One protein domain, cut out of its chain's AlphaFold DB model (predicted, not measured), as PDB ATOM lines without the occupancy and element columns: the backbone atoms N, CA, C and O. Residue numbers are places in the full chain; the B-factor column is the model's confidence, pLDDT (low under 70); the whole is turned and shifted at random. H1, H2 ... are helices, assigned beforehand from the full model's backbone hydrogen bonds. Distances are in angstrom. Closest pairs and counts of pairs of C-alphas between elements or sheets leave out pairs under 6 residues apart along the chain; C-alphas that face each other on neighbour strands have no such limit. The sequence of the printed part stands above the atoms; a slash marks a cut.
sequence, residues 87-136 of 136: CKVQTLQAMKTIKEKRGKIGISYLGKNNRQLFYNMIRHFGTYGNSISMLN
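This is residues 87 to 136 of the 136 residues of an uncharacterized protein of Candidatus Gracilibacteria bacterium (UniProt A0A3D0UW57). Look for one long helix, H1, along one side of a small cluster, with three shorter helices, H2, H3 and H4, filling the other side. H3 packs slanted on H1, H2 makes a hairpin with H3, and H4 makes a corner with H3 after the turn at residues 126 and 127. You have 50 residues printed, with four named helices in the order H1, H2, H3, H4 and no named strand: the class is all helix. The whole is compact and rounded, with a radius of gyration of the C-alphas of 9.5 A and spans of 23 by 22 by 18 A.

Find C-alpha 88 at (49.069, -168.914, 0.300); from there H1, residues 88 to 102, runs 21.1 A to C-alpha 102 at (48.149, -188.948, -6.278). Next come H2, residues 107 to 113, and H3, residues 115 to 125, which is 15.2 A long. H4, residues 128 to 133, ends with C-alpha 133 at (41.697, -173.318, -10.236).

Start at the hub, H3, which touches H1, H2 and H4. H3 and H1 run opposite ways at a steep tilt of 54 degrees; their closest C-alphas, those of Lys 88 and His 124, are 6.0 A apart. H2 and H3 form a hairpin: they touch, with the C-alphas of Leu 110 and Phe 118 closest at 5.3 A, and run opposite ways at a shallow tilt of 34 degrees, only just short of steep. H3 and H4 touch only at the corner, closest at C-alphas 125 and 131, 5.3 A. H1 and H4 are near each other; H1 and H2 are apart. In H1, H2, H3 and H4 every O i to N i+4 pair is within hydrogen-bond range.

The two farthest C-alphas, those of Lys 112 and Asn 136, are 24.0 A apart. The three links between the helices are tight, and the printed part has no cut. The mean pLDDT of the printed part is 87.7, and no printed residue is under 70.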
ATOM      1  N   CYS A  87      51.146-169.944   4.670       90.81
ATOM      2  CA  CYS A  87      50.803-168.875   3.740       90.81
ATOM      3  C   CYS A  87      50.191-169.435   2.443       90.81
ATOM      4  O   CYS A  87      50.207-170.643   2.173       90.81
ATOM      5  N   LYS A  88      49.669-168.544   1.592       91.25
ATOM      6  CA  LYS A  88      49.069-168.914   0.300       91.25
ATOM      7  C   LYS A  88      50.029-169.730  -0.577       91.25
ATOM      8  O   LYS A  88      49.614-170.726  -1.162       91.25
ATOM      9  N   VAL A  89      51.305-169.339  -0.641       92.06
ATOM     10  CA  VAL A  89      52.330-170.004  -1.469       92.06
ATOM     11  C   VAL A  89      52.636-171.410  -0.948       92.06
ATOM     12  O   VAL A  89      52.558-172.369  -1.710       92.06
ATOM     13  N   GLN A  90      52.890-171.548   0.354       94.50
ATOM     14  CA  GLN A  90      53.115-172.840   1.015       94.50
ATOM     15  C   GLN A  90      51.918-173.784   0.825       94.50
ATOM     16  O   GLN A  90      52.080-174.965   0.517       94.50
ATOM     17  N   THR A  91      50.697-173.253   0.953       93.94
ATOM     18  CA  THR A  91      49.455-174.014   0.750       93.94
ATOM     19  C   THR A  91      49.366-174.540  -0.684       93.94
ATOM     20  O   THR A  91      49.103-175.726  -0.886       93.94
ATOM     21  N   LEU A  92      49.643-173.702  -1.691       93.81
ATOM     22  CA  LEU A  92      49.655-174.138  -3.092       93.81
ATOM     23  C   LEU A  92      50.740-175.176  -3.364       93.81
ATOM     24  O   LEU A  92      50.469-176.156  -4.054       93.81
ATOM     25  N   GLN A  93      51.940-174.998  -2.812       94.69
ATOM     26  CA  GLN A  93      53.034-175.948  -3.006       94.69
ATOM     27  C   GLN A  93      52.689-177.328  -2.431       94.69
ATOM     28  O   GLN A  93      52.886-178.355  -3.088       94.69
ATOM     29  N   ALA A  94      52.094-177.366  -1.236       93.94
ATOM     30  CA  ALA A  94      51.610-178.605  -0.637       93.94
ATOM     31  C   ALA A  94      50.490-179.254  -1.468       93.94
ATOM     32  O   ALA A  94      50.500-180.469  -1.678       93.94
ATOM     33  N   MET A  95      49.557-178.460  -2.007       93.62
ATOM     34  CA  MET A  95      48.535-178.963  -2.929       93.62
ATOM     35  C   MET A  95      49.154-179.573  -4.195       93.62
ATOM     36  O   MET A  95      48.795-180.697  -4.552       93.62
ATOM     37  N   LYS A  96      50.108-178.889  -4.842       93.19
ATOM     38  CA  LYS A  96      50.835-179.402  -6.019       93.19
ATOM     39  C   LYS A  96      51.511-180.737  -5.726       93.19
ATOM     40  O   LYS A  96      51.275-181.704  -6.441       93.19
ATOM     41  N   THR A  97      52.215-180.823  -4.600       93.12
ATOM     42  CA  THR A  97      52.910-182.047  -4.175       93.12
ATOM     43  C   THR A  97      51.938-183.225  -4.016       93.12
ATOM     44  O   THR A  97      52.236-184.352  -4.409       93.12
ATOM     45  N   ILE A  98      50.741-182.996  -3.459       91.69
ATOM     46  CA  ILE A  98      49.711-184.043  -3.356       91.69
ATOM     47  C   ILE A  98      49.151-184.414  -4.733       91.69
ATOM     48  O   ILE A  98      48.940-185.601  -4.991       91.69
ATOM     49  N   LYS A  99      48.905-183.430  -5.610       91.38
ATOM     50  CA  LYS A  99      48.430-183.664  -6.984       91.38
ATOM     51  C   LYS A  99      49.422-184.527  -7.759       91.38
ATOM     52  O   LYS A  99      49.000-185.505  -8.358       91.38
ATOM     53  N   GLU A 100      50.711-184.220  -7.686       92.38
ATOM     54  CA  GLU A 100      51.783-184.985  -8.334       92.38
ATOM     55  C   GLU A 100      51.844-186.424  -7.812       92.38
ATOM     56  O   GLU A 100      51.855-187.369  -8.595       92.38
ATOM     57  N   LYS A 101      51.787-186.614  -6.487       90.75
ATOM     58  CA  LYS A 101      51.862-187.951  -5.874       90.75
ATOM     59  C   LYS A 101      50.623-188.817  -6.106       90.75
ATOM     60  O   LYS A 101      50.727-190.039  -6.095       90.75
ATOM     61  N   ARG A 102      49.434-188.217  -6.232       90.25
ATOM     62  CA  ARG A 102      48.149-188.948  -6.278       90.25
ATOM     63  C   ARG A 102      47.421-188.858  -7.617       90.25
ATOM     64  O   ARG A 102      46.349-189.445  -7.753       90.25
ATOM     65  N   GLY A 103      47.901-188.047  -8.555       87.44
ATOM     66  CA  GLY A 103      47.213-187.670  -9.795       87.44
ATOM     67  C   GLY A 103      46.009-186.734  -9.598       87.44
ATOM     68  O   GLY A 103      45.731-185.891 -10.446       87.44
ATOM     69  N   LYS A 104      45.296-186.837  -8.468       84.88
ATOM     70  CA  LYS A 104      44.160-185.974  -8.119       84.88
ATOM     71  C   LYS A 104      44.161-185.576  -6.650       84.88
ATOM     72  O   LYS A 104      44.489-186.365  -5.761       84.88
ATOM     73  N   ILE A 105      43.692-184.363  -6.398       84.00
ATOM     74  CA  ILE A 105      43.310-183.904  -5.066       84.00
ATOM     75  C   ILE A 105      41.810-184.167  -4.926       84.00
ATOM     76  O   ILE A 105      41.064-184.012  -5.885       84.00
ATOM     77  N   GLY A 106      41.361-184.631  -3.763       83.44
ATOM     78  CA  GLY A 106      39.940-184.793  -3.468       83.44
ATOM     79  C   GLY A 106      39.621-184.148  -2.131       83.44
ATOM     80  O   GLY A 106      40.347-184.370  -1.163       83.44
ATOM     81  N   ILE A 107      38.535-183.375  -2.060       82.12
ATOM     82  CA  ILE A 107      38.161-182.645  -0.840       82.12
ATOM     83  C   ILE A 107      37.973-183.580   0.364       82.12
ATOM     84  O   ILE A 107      38.508-183.314   1.436       82.12
ATOM     85  N   SER A 108      37.319-184.729   0.169       80.69
ATOM     86  CA  SER A 108      37.118-185.734   1.220       80.69
ATOM     87  C   SER A 108      38.430-186.376   1.674       80.69
ATOM     88  O   SER A 108      38.573-186.728   2.843       80.69
ATOM     89  N   TYR A 109      39.398-186.524   0.763       85.75
ATOM     90  CA  TYR A 109      40.723-187.026   1.113       85.75
ATOM     91  C   TYR A 109      41.471-186.010   1.975       85.75
ATOM     92  O   TYR A 109      41.985-186.400   3.020       85.75
ATOM     93  N   LEU A 110      41.478-184.732   1.578       86.06
ATOM     94  CA  LEU A 110      42.103-183.662   2.356       86.06
ATOM     95  C   LEU A 110      41.481-183.557   3.753       86.06
ATOM     96  O   LEU A 110      42.206-183.618   4.735       86.06
ATOM     97  N   GLY A 111      40.150-183.511   3.861       83.38
ATOM     98  CA  GLY A 111      39.477-183.404   5.159       83.38
ATOM     99  C   GLY A 111      39.766-184.571   6.115       83.38
ATOM    100  O   GLY A 111      39.850-184.364   7.320       83.38
ATOM    101  N   LYS A 112      39.962-185.793   5.598       84.19
ATOM    102  CA  LYS A 112      40.230-186.983   6.430       84.19
ATOM    103  C   LYS A 112      41.713-187.237   6.698       84.19
ATOM    104  O   LYS A 112      42.066-187.643   7.794       84.19
ATOM    105  N   ASN A 113      42.568-187.034   5.698       86.19
ATOM    106  CA  ASN A 113      43.960-187.501   5.713       86.19
ATOM    107  C   ASN A 113      44.977-186.356   5.754       86.19
ATOM    108  O   ASN A 113      46.159-186.600   5.964       86.19
ATOM    109  N   ASN A 114      44.551-185.116   5.502       89.31
ATOM    110  CA  ASN A 114      45.436-183.958   5.515       89.31
ATOM    111  C   ASN A 114      44.680-182.699   5.966       89.31
ATOM    112  O   ASN A 114      44.509-181.736   5.211       89.31
ATOM    113  N   ARG A 115      44.193-182.745   7.214       88.50
ATOM    114  CA  ARG A 115      43.405-181.670   7.840       88.50
ATOM    115  C   ARG A 115      44.130-180.330   7.773       88.50
ATOM    116  O   ARG A 115      43.518-179.324   7.431       88.50
ATOM    117  N   GLN A 116      45.441-180.323   8.020       91.44
ATOM    118  CA  GLN A 116      46.241-179.103   7.954       91.44
ATOM    119  C   GLN A 116      46.130-178.419   6.592       91.44
ATOM    120  O   GLN A 116      45.821-177.227   6.528       91.44
ATOM    121  N   LEU A 117      46.326-179.165   5.503       91.81
ATOM    122  CA  LEU A 117      46.197-178.590   4.172       91.81
ATOM    123  C   LEU A 117      44.755-178.193   3.863       91.81
ATOM    124  O   LEU A 117      44.528-177.155   3.254       91.81
ATOM    125  N   PHE A 118      43.778-178.987   4.300       90.12
ATOM    126  CA  PHE A 118      42.364-178.684   4.117       90.12
ATOM    127  C   PHE A 118      41.964-177.329   4.727       90.12
ATOM    128  O   PHE A 118      41.381-176.499   4.028       90.12
ATOM    129  N   TYR A 119      42.311-177.072   5.991       89.00
ATOM    130  CA  TYR A 119      41.956-175.820   6.669       89.00
ATOM    131  C   TYR A 119      42.684-174.611   6.070       89.00
ATOM    132  O   TYR A 119      42.050-173.588   5.809       89.00
ATOM    133  N   ASN A 120      43.983-174.736   5.777       91.81
ATOM    134  CA  ASN A 120      44.745-173.665   5.123       91.81
ATOM    135  C   ASN A 120      44.222-173.368   3.706       91.81
ATOM    136  O   ASN A 120      44.079-172.208   3.323       91.81
ATOM    137  N   MET A 121      43.859-174.404   2.947       90.69
ATOM    138  CA  MET A 121      43.249-174.273   1.624       90.69
ATOM    139  C   MET A 121      41.943-173.471   1.694       90.69
ATOM    140  O   MET A 121      41.763-172.509   0.946       90.69
ATOM    141  N   ILE A 122      41.035-173.827   2.603       85.88
ATOM    142  CA  ILE A 122      39.767-173.101   2.740       85.88
ATOM    143  C   ILE A 122      39.994-171.669   3.232       85.88
ATOM    144  O   ILE A 122      39.354-170.757   2.707       85.88
ATOM    145  N   ARG A 123      40.930-171.439   4.159       86.50
ATOM    146  CA  ARG A 123      41.267-170.087   4.630       86.50
ATOM    147  C   ARG A 123      41.693-169.165   3.486       86.50
ATOM    148  O   ARG A 123      41.190-168.049   3.398       86.50
ATOM    149  N   HIS A 124      42.575-169.630   2.601       88.50
ATOM    150  CA  HIS A 124      43.153-168.786   1.545       88.50
ATOM    151  C   HIS A 124      42.304-168.688   0.281       88.50
ATOM    152  O   HIS A 124      42.310-167.655  -0.385       88.50
ATOM    153  N   PHE A 125      41.580-169.749  -0.078       87.25
ATOM    154  CA  PHE A 125      40.873-169.825  -1.365       87.25
ATOM    155  C   PHE A 125      39.348-169.856  -1.218       87.25
ATOM    156  O   PHE A 125      38.614-169.756  -2.206       87.25
ATOM    157  N   GLY A 126      38.845-169.993   0.008       82.75
ATOM    158  CA  GLY A 126      37.426-170.004   0.356       82.75
ATOM    159  C   GLY A 126      36.694-171.289  -0.023       82.75
ATOM    160  O   GLY A 126      35.893-171.784   0.763       82.75
ATOM    161  N   THR A 127      36.938-171.840  -1.214       79.62
ATOM    162  CA  THR A 127      36.306-173.080  -1.679       79.62
ATOM    163  C   THR A 127      37.314-174.018  -2.319       79.62
ATOM    164  O   THR A 127      38.321-173.594  -2.889       79.62
ATOM    165  N   TYR A 128      36.998-175.310  -2.292       81.88
ATOM    166  CA  TYR A 128      37.776-176.319  -3.003       81.88
ATOM    167  C   TYR A 128      37.892-176.015  -4.505       81.88
ATOM    168  O   TYR A 128      38.986-176.086  -5.051       81.88
ATOM    169  N   GLY A 129      36.803-175.593  -5.160       81.00
ATOM    170  CA  GLY A 129      36.819-175.232  -6.583       81.00
ATOM    171  C   GLY A 129      37.818-174.113  -6.899       81.00
ATOM    172  O   GLY A 129      38.656-174.282  -7.781       81.00
ATOM    173  N   ASN A 130      37.795-173.028  -6.116       83.88
ATOM    174  CA  ASN A 130      38.762-171.930  -6.244       83.88
ATOM    175  C   ASN A 130      40.201-172.386  -5.973       83.88
ATOM    176  O   ASN A 130      41.145-171.862  -6.549       83.88
ATOM    177  N   SER A 131      40.380-173.353  -5.075       84.06
ATOM    178  CA  SER A 131      41.707-173.880  -4.749       84.06
ATOM    179  C   SER A 131      42.286-174.666  -5.923       84.06
ATOM    180  O   SER A 131      43.454-174.510  -6.261       84.06
ATOM    181  N   ILE A 132      41.461-175.486  -6.582       86.00
ATOM    182  CA  ILE A 132      41.871-176.260  -7.759       86.00
ATOM    183  C   ILE A 132      42.160-175.354  -8.956       86.00
ATOM    184  O   ILE A 132      43.117-175.622  -9.677       86.00
ATOM    185  N   SER A 133      41.409-174.265  -9.151       86.38
ATOM    186  CA  SER A 133      41.697-173.318 -10.236       86.38
ATOM    187  C   SER A 133      43.036-172.593 -10.077       86.38
ATOM    188  O   SER A 133      43.551-172.098 -11.062       86.38
ATOM    189  N   MET A 134      43.608-172.536  -8.869       86.69
ATOM    190  CA  MET A 134      44.935-171.943  -8.626       86.69
ATOM    191  C   MET A 134      46.094-172.911  -8.934       86.69
ATOM    192  O   MET A 134      47.258-172.536  -8.798       86.69
ATOM    193  N   LEU A 135      45.797-174.173  -9.278       82.56
ATOM    194  CA  LEU A 135      46.784-175.211  -9.609       82.56
ATOM    195  C   LEU A 135      46.966-175.440 -11.112       82.56
ATOM    196  O   LEU A 135      47.790-176.281 -11.482       82.56
ATOM    197  N   ASN A 136      46.155-174.785 -11.938       70.62
ATOM    198  CA  ASN A 136      46.191-174.855 -13.396       70.62
ATOM    199  C   ASN A 136      46.614-173.491 -13.936       70.62
ATOM    200  O   ASN A 136      47.293-173.490 -14.978       70.62
TER     201      ASN A 136